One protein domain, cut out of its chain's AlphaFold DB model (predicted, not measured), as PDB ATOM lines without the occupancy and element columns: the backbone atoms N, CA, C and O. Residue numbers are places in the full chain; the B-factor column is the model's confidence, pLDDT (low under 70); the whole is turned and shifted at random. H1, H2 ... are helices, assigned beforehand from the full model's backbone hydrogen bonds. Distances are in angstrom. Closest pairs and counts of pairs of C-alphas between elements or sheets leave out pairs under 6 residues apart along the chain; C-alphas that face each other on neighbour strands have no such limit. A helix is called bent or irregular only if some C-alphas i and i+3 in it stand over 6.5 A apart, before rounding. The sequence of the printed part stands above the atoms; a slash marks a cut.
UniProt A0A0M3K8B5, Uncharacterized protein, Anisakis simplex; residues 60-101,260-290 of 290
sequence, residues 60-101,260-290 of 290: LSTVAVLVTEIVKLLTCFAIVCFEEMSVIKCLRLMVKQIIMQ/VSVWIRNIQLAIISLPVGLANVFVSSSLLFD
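Overview. This is residues 60 to 101 and 260 to 290 of the 290 residues of an uncharacterized protein of Anisakis simplex (UniProt A0A0M3K8B5). Two long helices, H1 and H3, lie side by side and run opposite ways, and the shorter helix H2 turns off at a corner beyond the last residues of H1, crosswise to both. H3 makes the longest part and has a kink of 32 degrees near residue 272. The printed part has 73 residues with three named helices, in the order H1, H2, H3, and no named strand; the class is all helix. The whole is loose, with a radius of gyration of the C-alphas of 14.9 A, and it is a rod with spans of 49 by 22 by 19 A.

Along the chain. H1 holds residues 61 to 83, from C-alpha 61 at (130.074, 129.736, 97.415), and is 33.3 A long from first to last C-alpha. H2 holds residues 87 to 99 and is 17.5 A long. H3 holds residues 262 to 289 and is 39.7 A long, with C-alpha 289 at (134.581, 123.388, 82.921). H3 is neither bent nor irregular, but only just: C-alphas 272 and 275 are 6.3 A apart.

Arrangement. H1 and H3 touch, with 26 pairs of C-alphas within 8 A; their closest C-alphas, those of Cys 76 and Trp 263, are 5.2 A apart. They run opposite ways at a shallow tilt of 19 degrees. H1, with residues 80 to 81 alone, and H2, with residues 87 to 90 alone, only just touch, with 3 pairs of C-alphas within 8 A, and only at the corner by their tight link; the closest C-alphas, those of Cys 81 and Val 87, are 5.4 A apart. Their lines stand at a steep tilt of 65 degrees, opposite ways. H2 and H3 are close but not clearly touching, about perpendicular at 75 degrees; their closest C-alphas, those of Ile 98 and Gln 268, are 7.0 A apart. Every O i to N i+4 pair is within hydrogen-bond range in H1 and H2, and 22 of 24 are in H3.

Size, cuts and confidence. The two C-alphas farthest apart, those of Met 85 and Asp 290, are 49.9 A apart. Residues 102 to 259 are not printed, and C-alphas 101 and 260 are 11.1 A apart across the cut. The mean pLDDT of the printed part is 76.5; it is under 70 at residues 60 to 62, 100, 280 to 281 and 283 to 290.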
ATOM      1  N   LEU A  60     129.867 125.095  96.751       67.81
ATOM      2  CA  LEU A  60     130.100 126.228  95.859       67.81
ATOM      3  C   LEU A  60     129.551 127.510  96.497       67.81
ATOM      4  O   LEU A  60     128.350 127.646  96.742       67.81
ATOM      5  N   SER A  61     130.438 128.475  96.755       66.94
ATOM      6  CA  SER A  61     130.074 129.736  97.415       66.94
ATOM      7  C   SER A  61     129.029 130.533  96.628       66.94
ATOM      8  O   SER A  61     128.239 131.256  97.226       66.94
ATOM      9  N   THR A  62     129.004 130.394  95.302       68.31
ATOM     10  CA  THR A  62     128.048 131.054  94.402       68.31
ATOM     11  C   THR A  62     126.623 130.523  94.587       68.31
ATOM     12  O   THR A  62     125.679 131.308  94.659       68.31
ATOM     13  N   VAL A  63     126.461 129.209  94.774       77.00
ATOM     14  CA  VAL A  63     125.161 128.571  95.048       77.00
ATOM     15  C   VAL A  63     124.622 129.001  96.411       77.00
ATOM     16  O   VAL A  63     123.446 129.333  96.531       77.00
ATOM     17  N   ALA A  64     125.478 129.073  97.434       76.69
ATOM     18  CA  ALA A  64     125.071 129.544  98.760       76.69
ATOM     19  C   ALA A  64     124.561 130.999  98.736       76.69
ATOM     20  O   ALA A  64     123.573 131.322  99.400       76.69
ATOM     21  N   VAL A  65     125.194 131.869  97.940       75.75
ATOM     22  CA  VAL A  65     124.732 133.253  97.731       75.75
ATOM     23  C   VAL A  65     123.376 133.271  97.023       75.75
ATOM     24  O   VAL A  65     122.474 133.966  97.481       75.75
ATOM     25  N   LEU A  66     123.193 132.464  95.974       76.81
ATOM     26  CA  LEU A  66     121.915 132.360  95.265       76.81
ATOM     27  C   LEU A  66     120.778 131.896  96.190       76.81
ATOM     28  O   LEU A  66     119.724 132.527  96.237       76.81
ATOM     29  N   VAL A  67     121.005 130.836  96.973       82.88
ATOM     30  CA  VAL A  67     120.028 130.336  97.955       82.88
ATOM     31  C   VAL A  67     119.695 131.415  98.987       82.88
ATOM     32  O   VAL A  67     118.532 131.583  99.343       82.88
ATOM     33  N   THR A  68     120.686 132.195  99.424       81.31
ATOM     34  CA  THR A  68     120.471 133.310 100.357       81.31
ATOM     35  C   THR A  68     119.562 134.388  99.761       81.31
ATOM     36  O   THR A  68     118.665 134.875 100.447       81.31
ATOM     37  N   GLU A  69     119.748 134.753  98.491       82.75
ATOM     38  CA  GLU A  69     118.880 135.722  97.807       82.75
ATOM     39  C   GLU A  69     117.448 135.186  97.638       82.75
ATOM     40  O   GLU A  69     116.489 135.919  97.881       82.75
ATOM     41  N   ILE A  70     117.285 133.891  97.331       86.00
ATOM     42  CA  ILE A  70     115.967 133.236  97.259       86.00
ATOM     43  C   ILE A  70     115.270 133.259  98.625       86.00
ATOM     44  O   ILE A  70     114.110 133.658  98.720       86.00
ATOM     45  N   VAL A  71     115.967 132.884  99.703       88.44
ATOM     46  CA  VAL A  71     115.404 132.889 101.065       88.44
ATOM     47  C   VAL A  71     114.991 134.300 101.485       88.44
ATOM     48  O   VAL A  71     113.904 134.480 102.038       88.44
ATOM     49  N   LYS A  72     115.810 135.317 101.186       86.12
ATOM     50  CA  LYS A  72     115.464 136.722 101.450       86.12
ATOM     51  C   LYS A  72     114.210 137.144 100.689       86.12
ATOM     52  O   LYS A  72     113.334 137.763 101.292       86.12
ATOM     53  N   LEU A  73     114.106 136.800  99.403       87.00
ATOM     54  CA  LEU A  73     112.942 137.124  98.581       87.00
ATOM     55  C   LEU A  73     111.670 136.481  99.143       87.00
ATOM     56  O   LEU A  73     110.675 137.177  99.333       87.00
ATOM     57  N   LEU A  74     111.717 135.183  99.462       89.94
ATOM     58  CA  LEU A  74     110.582 134.457 100.042       89.94
ATOM     59  C   LEU A  74     110.161 135.044 101.391       89.94
ATOM     60  O   LEU A  74     108.972 135.212 101.640       89.94
ATOM     61  N   THR A  75     111.130 135.409 102.233       88.50
ATOM     62  CA  THR A  75     110.863 136.029 103.537       88.50
ATOM     63  C   THR A  75     110.193 137.391 103.373       88.50
ATOM     64  O   THR A  75     109.170 137.652 104.001       88.50
ATOM     65  N   CYS A  76     110.717 138.250 102.492       85.94
ATOM     66  CA  CYS A  76     110.116 139.559 102.234       85.94
ATOM     67  C   CYS A  76     108.708 139.414 101.642       85.94
ATOM     68  O   CYS A  76     107.794 140.117 102.061       85.94
ATOM     69  N   PHE A  77     108.515 138.477 100.710       86.12
ATOM     70  CA  PHE A  77     107.208 138.190 100.127       86.12
ATOM     71  C   PHE A  77     106.202 137.707 101.180       86.12
ATOM     72  O   PHE A  77     105.079 138.208 101.225       86.12
ATOM     73  N   ALA A  78     106.609 136.781 102.053       87.62
ATOM     74  CA  ALA A  78     105.770 136.277 103.135       87.62
ATOM     75  C   ALA A  78     105.334 137.405 104.077       87.62
ATOM     76  O   ALA A  78     104.149 137.510 104.382       87.62
ATOM     77  N   ILE A  79     106.256 138.287 104.479       87.44
ATOM     78  CA  ILE A  79     105.945 139.407 105.379       87.44
ATOM     79  C   ILE A  79     104.949 140.378 104.736       87.44
ATOM     80  O   ILE A  79     103.958 140.724 105.371       87.44
ATOM     81  N   VAL A  80     105.125 140.734 103.458       84.88
ATOM     82  CA  VAL A  80     104.156 141.592 102.747       84.88
ATOM     83  C   VAL A  80     102.791 140.905 102.608       84.88
ATOM     84  O   VAL A  80     101.753 141.551 102.730       84.88
ATOM     85  N   CYS A  81     102.756 139.584 102.396       83.88
ATOM     86  CA  CYS A  81     101.494 138.839 102.368       83.88
ATOM     87  C   CYS A  81     100.782 138.847 103.726       83.88
ATOM     88  O   CYS A  81      99.553 138.930 103.756       83.88
ATOM     89  N   PHE A  82     101.538 138.766 104.827       86.00
ATOM     90  CA  PHE A  82     100.998 138.879 106.178       86.00
ATOM     91  C   PHE A  82     100.476 140.290 106.473       86.00
ATOM     92  O   PHE A  82      99.391 140.408 107.036       86.00
ATOM     93  N   GLU A  83     101.182 141.343 106.050       83.88
ATOM     94  CA  GLU A  83     100.743 142.739 106.220       83.88
ATOM     95  C   GLU A  83      99.428 143.028 105.469       83.88
ATOM     96  O   GLU A  83      98.520 143.651 106.015       83.88
ATOM     97  N   GLU A  84      99.276 142.523 104.241       81.19
ATOM     98  CA  GLU A  84      98.099 142.782 103.393       81.19
ATOM     99  C   GLU A  84      96.926 141.800 103.619       81.19
ATOM    100  O   GLU A  84      95.861 141.932 103.000       81.19
ATOM    101  N   MET A  85      97.119 140.778 104.466       81.00
ATOM    102  CA  MET A  85      96.188 139.671 104.760       81.00
ATOM    103  C   MET A  85      95.658 138.886 103.539       81.00
ATOM    104  O   MET A  85      94.766 138.045 103.667       81.00
ATOM    105  N   SER A  86      96.168 139.142 102.330       81.00
ATOM    106  CA  SER A  86      95.742 138.488 101.090       81.00
ATOM    107  C   SER A  86      96.857 138.462 100.049       81.00
ATOM    108  O   SER A  86      97.381 139.499  99.640       81.00
ATOM    109  N   VAL A  87      97.144 137.265  99.529       78.00
ATOM    110  CA  VAL A  87      98.170 137.039  98.497       78.00
ATOM    111  C   VAL A  87      97.833 137.770  97.191       78.00
ATOM    112  O   VAL A  87      98.720 138.311  96.537       78.00
ATOM    113  N   ILE A  88      96.550 137.865  96.824       79.06
ATOM    114  CA  ILE A  88      96.111 138.529  95.583       79.06
ATOM    115  C   ILE A  88      96.300 140.049  95.680       79.06
ATOM    116  O   ILE A  88      96.690 140.690  94.702       79.06
ATOM    117  N   LYS A  89      96.050 140.636  96.859       77.62
ATOM    118  CA  LYS A  89      96.325 142.059  97.106       77.62
ATOM    119  C   LYS A  89      97.827 142.330  97.113       77.62
ATOM    120  O   LYS A  89      98.241 143.266  96.439       77.62
ATOM    121  N   CYS A  90      98.622 141.470  97.751       74.38
ATOM    122  CA  CYS A  90     100.085 141.532  97.714       74.38
ATOM    123  C   CYS A  90     100.618 141.505  96.273       74.38
ATOM    124  O   CYS A  90     101.351 142.404  95.869       74.38
ATOM    125  N   LEU A  91     100.181 140.544  95.451       77.06
ATOM    126  CA  LEU A  91     100.653 140.420  94.069       77.06
ATOM    127  C   LEU A  91     100.237 141.626  93.211       77.06
ATOM    128  O   LEU A  91     101.032 142.138  92.425       77.06
ATOM    129  N   ARG A  92      99.014 142.139  93.407       79.44
ATOM    130  CA  ARG A  92      98.540 143.369  92.754       79.44
ATOM    131  C   ARG A  92      99.353 144.588  93.192       79.44
ATOM    132  O   ARG A  92      99.652 145.442  92.361       79.44
ATOM    133  N   LEU A  93      99.709 144.673  94.471       77.81
ATOM    134  CA  LEU A  93     100.506 145.758  95.032       77.81
ATOM    135  C   LEU A  93     101.949 145.693  94.530       77.81
ATOM    136  O   LEU A  93     102.478 146.719  94.122       77.81
ATOM    137  N   MET A  94     102.541 144.501  94.440       75.88
ATOM    138  CA  MET A  94     103.844 144.280  93.812       75.88
ATOM    139  C   MET A  94     103.830 144.688  92.342       75.88
ATOM    140  O   MET A  94     104.671 145.478  91.932       75.88
ATOM    141  N   VAL A  95     102.852 144.233  91.555       76.12
ATOM    142  CA  VAL A  95     102.717 144.635  90.145       76.12
ATOM    143  C   VAL A  95     102.535 146.148  90.026       76.12
ATOM    144  O   VAL A  95     103.198 146.785  89.214       76.12
ATOM    145  N   LYS A  96     101.711 146.768  90.874       76.50
ATOM    146  CA  LYS A  96     101.511 148.223  90.867       76.50
ATOM    147  C   LYS A  96     102.788 148.983  91.256       76.50
ATOM    148  O   LYS A  96     103.161 149.930  90.580       76.50
ATOM    149  N   GLN A  97     103.486 148.567  92.304       71.75
ATOM    150  CA  GLN A  97     104.697 149.237  92.790       71.75
ATOM    151  C   GLN A  97     105.915 148.990  91.889       71.75
ATOM    152  O   GLN A  97     106.769 149.858  91.766       71.75
ATOM    153  N   ILE A  98     106.006 147.828  91.238       72.44
ATOM    154  CA  ILE A  98     107.128 147.472  90.360       72.44
ATOM    155  C   ILE A  98     106.900 148.010  88.943       72.44
ATOM    156  O   ILE A  98     107.785 148.671  88.403       72.44
ATOM    157  N   ILE A  99     105.724 147.756  88.353       70.62
ATOM    158  CA  ILE A  99     105.432 148.045  86.938       70.62
ATOM    159  C   ILE A  99     104.804 149.433  86.750       70.62
ATOM    160  O   ILE A  99     105.144 150.115  85.788       70.62
ATOM    161  N   MET A 100     103.931 149.896  87.656       66.06
ATOM    162  CA  MET A 100     103.262 151.206  87.503       66.06
ATOM    163  C   MET A 100     104.054 152.380  88.104       66.06
ATOM    164  O   MET A 100     103.719 153.531  87.832       66.06
ATOM    165  N   GLN A 101     105.125 152.124  88.866       73.12
ATOM    166  CA  GLN A 101     106.082 153.147  89.323       73.12
ATOM    167  C   GLN A 101     107.512 152.854  88.835       73.12
ATOM    168  O   GLN A 101     108.429 152.662  89.639       73.12
ATOM    169  N   VAL A 260     106.865 153.730 100.768       78.44
ATOM    170  CA  VAL A 260     106.904 152.309 100.393       78.44
ATOM    171  C   VAL A 260     107.662 151.492 101.440       78.44
ATOM    172  O   VAL A 260     108.780 151.849 101.818       78.44
ATOM    173  N   SER A 261     107.081 150.359 101.842       82.38
ATOM    174  CA  SER A 261     107.662 149.490 102.864       82.38
ATOM    175  C   SER A 261     109.053 148.980 102.477       82.38
ATOM    176  O   SER A 261     109.363 148.714 101.307       82.38
ATOM    177  N   VAL A 262     109.904 148.801 103.490       84.31
ATOM    178  CA  VAL A 262     111.270 148.277 103.327       84.31
ATOM    179  C   VAL A 262     111.247 146.898 102.656       84.31
ATOM    180  O   VAL A 262     112.109 146.595 101.834       84.31
ATOM    181  N   TRP A 263     110.224 146.088 102.938       84.56
ATOM    182  CA  TRP A 263     110.039 144.763 102.349       84.56
ATOM    183  C   TRP A 263     109.810 144.819 100.839       84.56
ATOM    184  O   TRP A 263     110.456 144.079 100.100       84.56
ATOM    185  N   ILE A 264     108.966 145.737 100.359       82.62
ATOM    186  CA  ILE A 264     108.737 145.930  98.918       82.62
ATOM    187  C   ILE A 264     110.021 146.414  98.234       82.62
ATOM    188  O   ILE A 264     110.361 145.938  97.152       82.62
ATOM    189  N   ARG A 265     110.778 147.314  98.876       83.31
ATOM    190  CA  ARG A 265     112.078 147.776  98.359       83.31
ATOM    191  C   ARG A 265     113.110 146.643  98.298       83.31
ATOM    192  O   ARG A 265     113.836 146.543  97.312       83.31
ATOM    193  N   ASN A 266     113.134 145.752  99.287       85.44
ATOM    194  CA  ASN A 266     113.987 144.560  99.274       85.44
ATOM    195  C   ASN A 266     113.579 143.561  98.185       85.44
ATOM    196  O   ASN A 266     114.449 142.975  97.547       85.44
ATOM    197  N   ILE A 267     112.279 143.399  97.921       84.81
ATOM    198  CA  ILE A 267     111.782 142.596  96.797       84.81
ATOM    199  C   ILE A 267     112.229 143.205  95.460       84.81
ATOM    200  O   ILE A 267     112.729 142.481  94.603       84.81
ATOM    201  N   GLN A 268     112.105 144.527  95.288       85.31
ATOM    202  CA  GLN A 268     112.591 145.233  94.094       85.31
ATOM    203  C   GLN A 268     114.092 144.999  93.875       85.31
ATOM    204  O   GLN A 268     114.497 144.654  92.767       85.31
ATOM    205  N   LEU A 269     114.907 145.118  94.932       81.81
ATOM    206  CA  LEU A 269     116.338 144.809  94.877       81.81
ATOM    207  C   LEU A 269     116.600 143.349  94.485       81.81
ATOM    208  O   LEU A 269     117.426 143.103  93.610       81.81
ATOM    209  N   ALA A 270     115.894 142.400  95.103       82.44
ATOM    210  CA  ALA A 270     116.089 140.969  94.888       82.44
ATOM    211  C   ALA A 270     115.733 140.527  93.459       82.44
ATOM    212  O   ALA A 270     116.437 139.715  92.864       82.44
ATOM    213  N   ILE A 271     114.675 141.094  92.873       81.75
ATOM    214  CA  ILE A 271     114.276 140.810  91.483       81.75
ATOM    215  C   ILE A 271     115.372 141.227  90.493       81.75
ATOM    216  O   ILE A 271     115.538 140.591  89.457       81.75
ATOM    217  N   ILE A 272     116.141 142.268  90.818       78.75
ATOM    218  CA  ILE A 272     117.235 142.761  89.977       78.75
ATOM    219  C   ILE A 272     118.542 142.017  90.284       78.75
ATOM    220  O   ILE A 272     119.306 141.725  89.366       78.75
ATOM    221  N   SER A 273     118.809 141.683  91.551       77.12
ATOM    222  CA  SER A 273     120.034 140.981  91.955       77.12
ATOM    223  C   SER A 273     120.038 139.508  91.538       77.12
ATOM    224  O   SER A 273     121.100 138.993  91.196       77.12
ATOM    225  N   LEU A 274     118.882 138.832  91.513       80.88
ATOM    226  CA  LEU A 274     118.779 137.401  91.199       80.88
ATOM    227  C   LEU A 274     119.251 137.035  89.781       80.88
ATOM    228  O   LEU A 274     120.099 136.148  89.673       80.88
ATOM    229  N   PRO A 275     118.788 137.694  88.695       80.62
ATOM    230  CA  PRO A 275     119.279 137.419  87.343       80.62
ATOM    231  C   PRO A 275     120.786 137.623  87.222       80.62
ATOM    232  O   PRO A 275     121.480 136.856  86.561       80.62
ATOM    233  N   VAL A 276     121.305 138.641  87.904       73.06
ATOM    234  CA  VAL A 276     122.725 138.972  87.859       73.06
ATOM    235  C   VAL A 276     123.562 137.982  88.672       73.06
ATOM    236  O   VAL A 276     124.629 137.561  88.232       73.06
ATOM    237  N   GLY A 277     123.061 137.549  89.830       70.69
ATOM    238  CA  GLY A 277     123.664 136.481  90.623       70.69
ATOM    239  C   GLY A 277     123.690 135.153  89.868       70.69
ATOM    240  O   GLY A 277     124.714 134.474  89.870       70.69
ATOM    241  N   LEU A 278     122.605 134.821  89.160       76.50
ATOM    242  CA  LEU A 278     122.539 133.664  88.265       76.50
ATOM    243  C   LEU A 278     123.565 133.775  87.137       76.50
ATOM    244  O   LEU A 278     124.327 132.836  86.935       76.50
ATOM    245  N   ALA A 279     123.647 134.917  86.450       72.62
ATOM    246  CA  ALA A 279     124.644 135.138  85.404       72.62
ATOM    247  C   ALA A 279     126.078 134.940  85.927       72.62
ATOM    248  O   ALA A 279     126.869 134.241  85.299       72.62
ATOM    249  N   ASN A 280     126.393 135.459  87.118       67.38
ATOM    250  CA  ASN A 280     127.691 135.239  87.760       67.38
ATOM    251  C   ASN A 280     127.954 133.759  88.085       67.38
ATOM    252  O   ASN A 280     129.086 133.298  87.929       67.38
ATOM    253  N   VAL A 281     126.939 133.010  88.529       69.44
ATOM    254  CA  VAL A 281     127.051 131.558  88.745       69.44
ATOM    255  C   VAL A 281     127.351 130.860  87.422       69.44
ATOM    256  O   VAL A 281     128.272 130.057  87.379       69.44
ATOM    257  N   PHE A 282     126.632 131.189  86.345       72.06
ATOM    258  CA  PHE A 282     126.853 130.590  85.027       72.06
ATOM    259  C   PHE A 282     128.257 130.868  84.490       72.06
ATOM    260  O   PHE A 282     128.915 129.927  84.064       72.06
ATOM    261  N   VAL A 283     128.744 132.109  84.589       68.25
ATOM    262  CA  VAL A 283     130.105 132.479  84.163       68.25
ATOM    263  C   VAL A 283     131.175 131.786  85.012       68.25
ATOM    264  O   VAL A 283     132.194 131.336  84.495       68.25
ATOM    265  N   SER A 284     130.954 131.675  86.324       60.88
ATOM    266  CA  SER A 284     131.900 130.990  87.217       60.88
ATOM    267  C   SER A 284     131.922 129.484  86.973       60.88
ATOM    268  O   SER A 284     132.976 128.865  87.054       60.88
ATOM    269  N   SER A 285     130.761 128.897  86.677       61.38
ATOM    270  CA  SER A 285     130.642 127.487  86.322       61.38
ATOM    271  C   SER A 285     131.272 127.210  84.961       61.38
ATOM    272  O   SER A 285     132.006 126.241  84.853       61.38
ATOM    273  N   SER A 286     131.069 128.057  83.944       58.72
ATOM    274  CA  SER A 286     131.706 127.866  82.631       58.72
ATOM    275  C   SER A 286     133.233 127.913  82.721       58.72
ATOM    276  O   SER A 286     133.894 127.065  82.146       58.72
ATOM    277  N   LEU A 287     133.790 128.811  83.541       53.84
ATOM    278  CA  LEU A 287     135.232 128.883  83.821       53.84
ATOM    279  C   LEU A 287     135.801 127.681  84.596       53.84
ATOM    280  O   LEU A 287     137.015 127.532  84.663       53.84
ATOM    281  N   LEU A 288     134.954 126.876  85.241       47.62
ATOM    282  CA  LEU A 288     135.355 125.657  85.956       47.62
ATOM    283  C   LEU A 288     135.330 124.409  85.058       47.62
ATOM    284  O   LEU A 288     135.814 123.363  85.491       47.62
ATOM    285  N   PHE A 289     134.745 124.502  83.860       42.84
ATOM    286  CA  PHE A 289     134.581 123.388  82.921       42.84
ATOM    287  C   PHE A 289     135.375 123.548  81.609       42.84
ATOM    288  O   PHE A 289     135.300 122.643  80.779       42.84
ATOM    289  N   ASP A 290     136.149 124.629  81.459       36.81
ATOM    290  CA  ASP A 290     137.166 124.838  80.412       36.81
ATOM    291  C   ASP A 290     138.582 124.717  81.007       36.81
ATOM    292  O   ASP A 290     139.470 124.149  80.328       36.81
TER     293      ASP A 290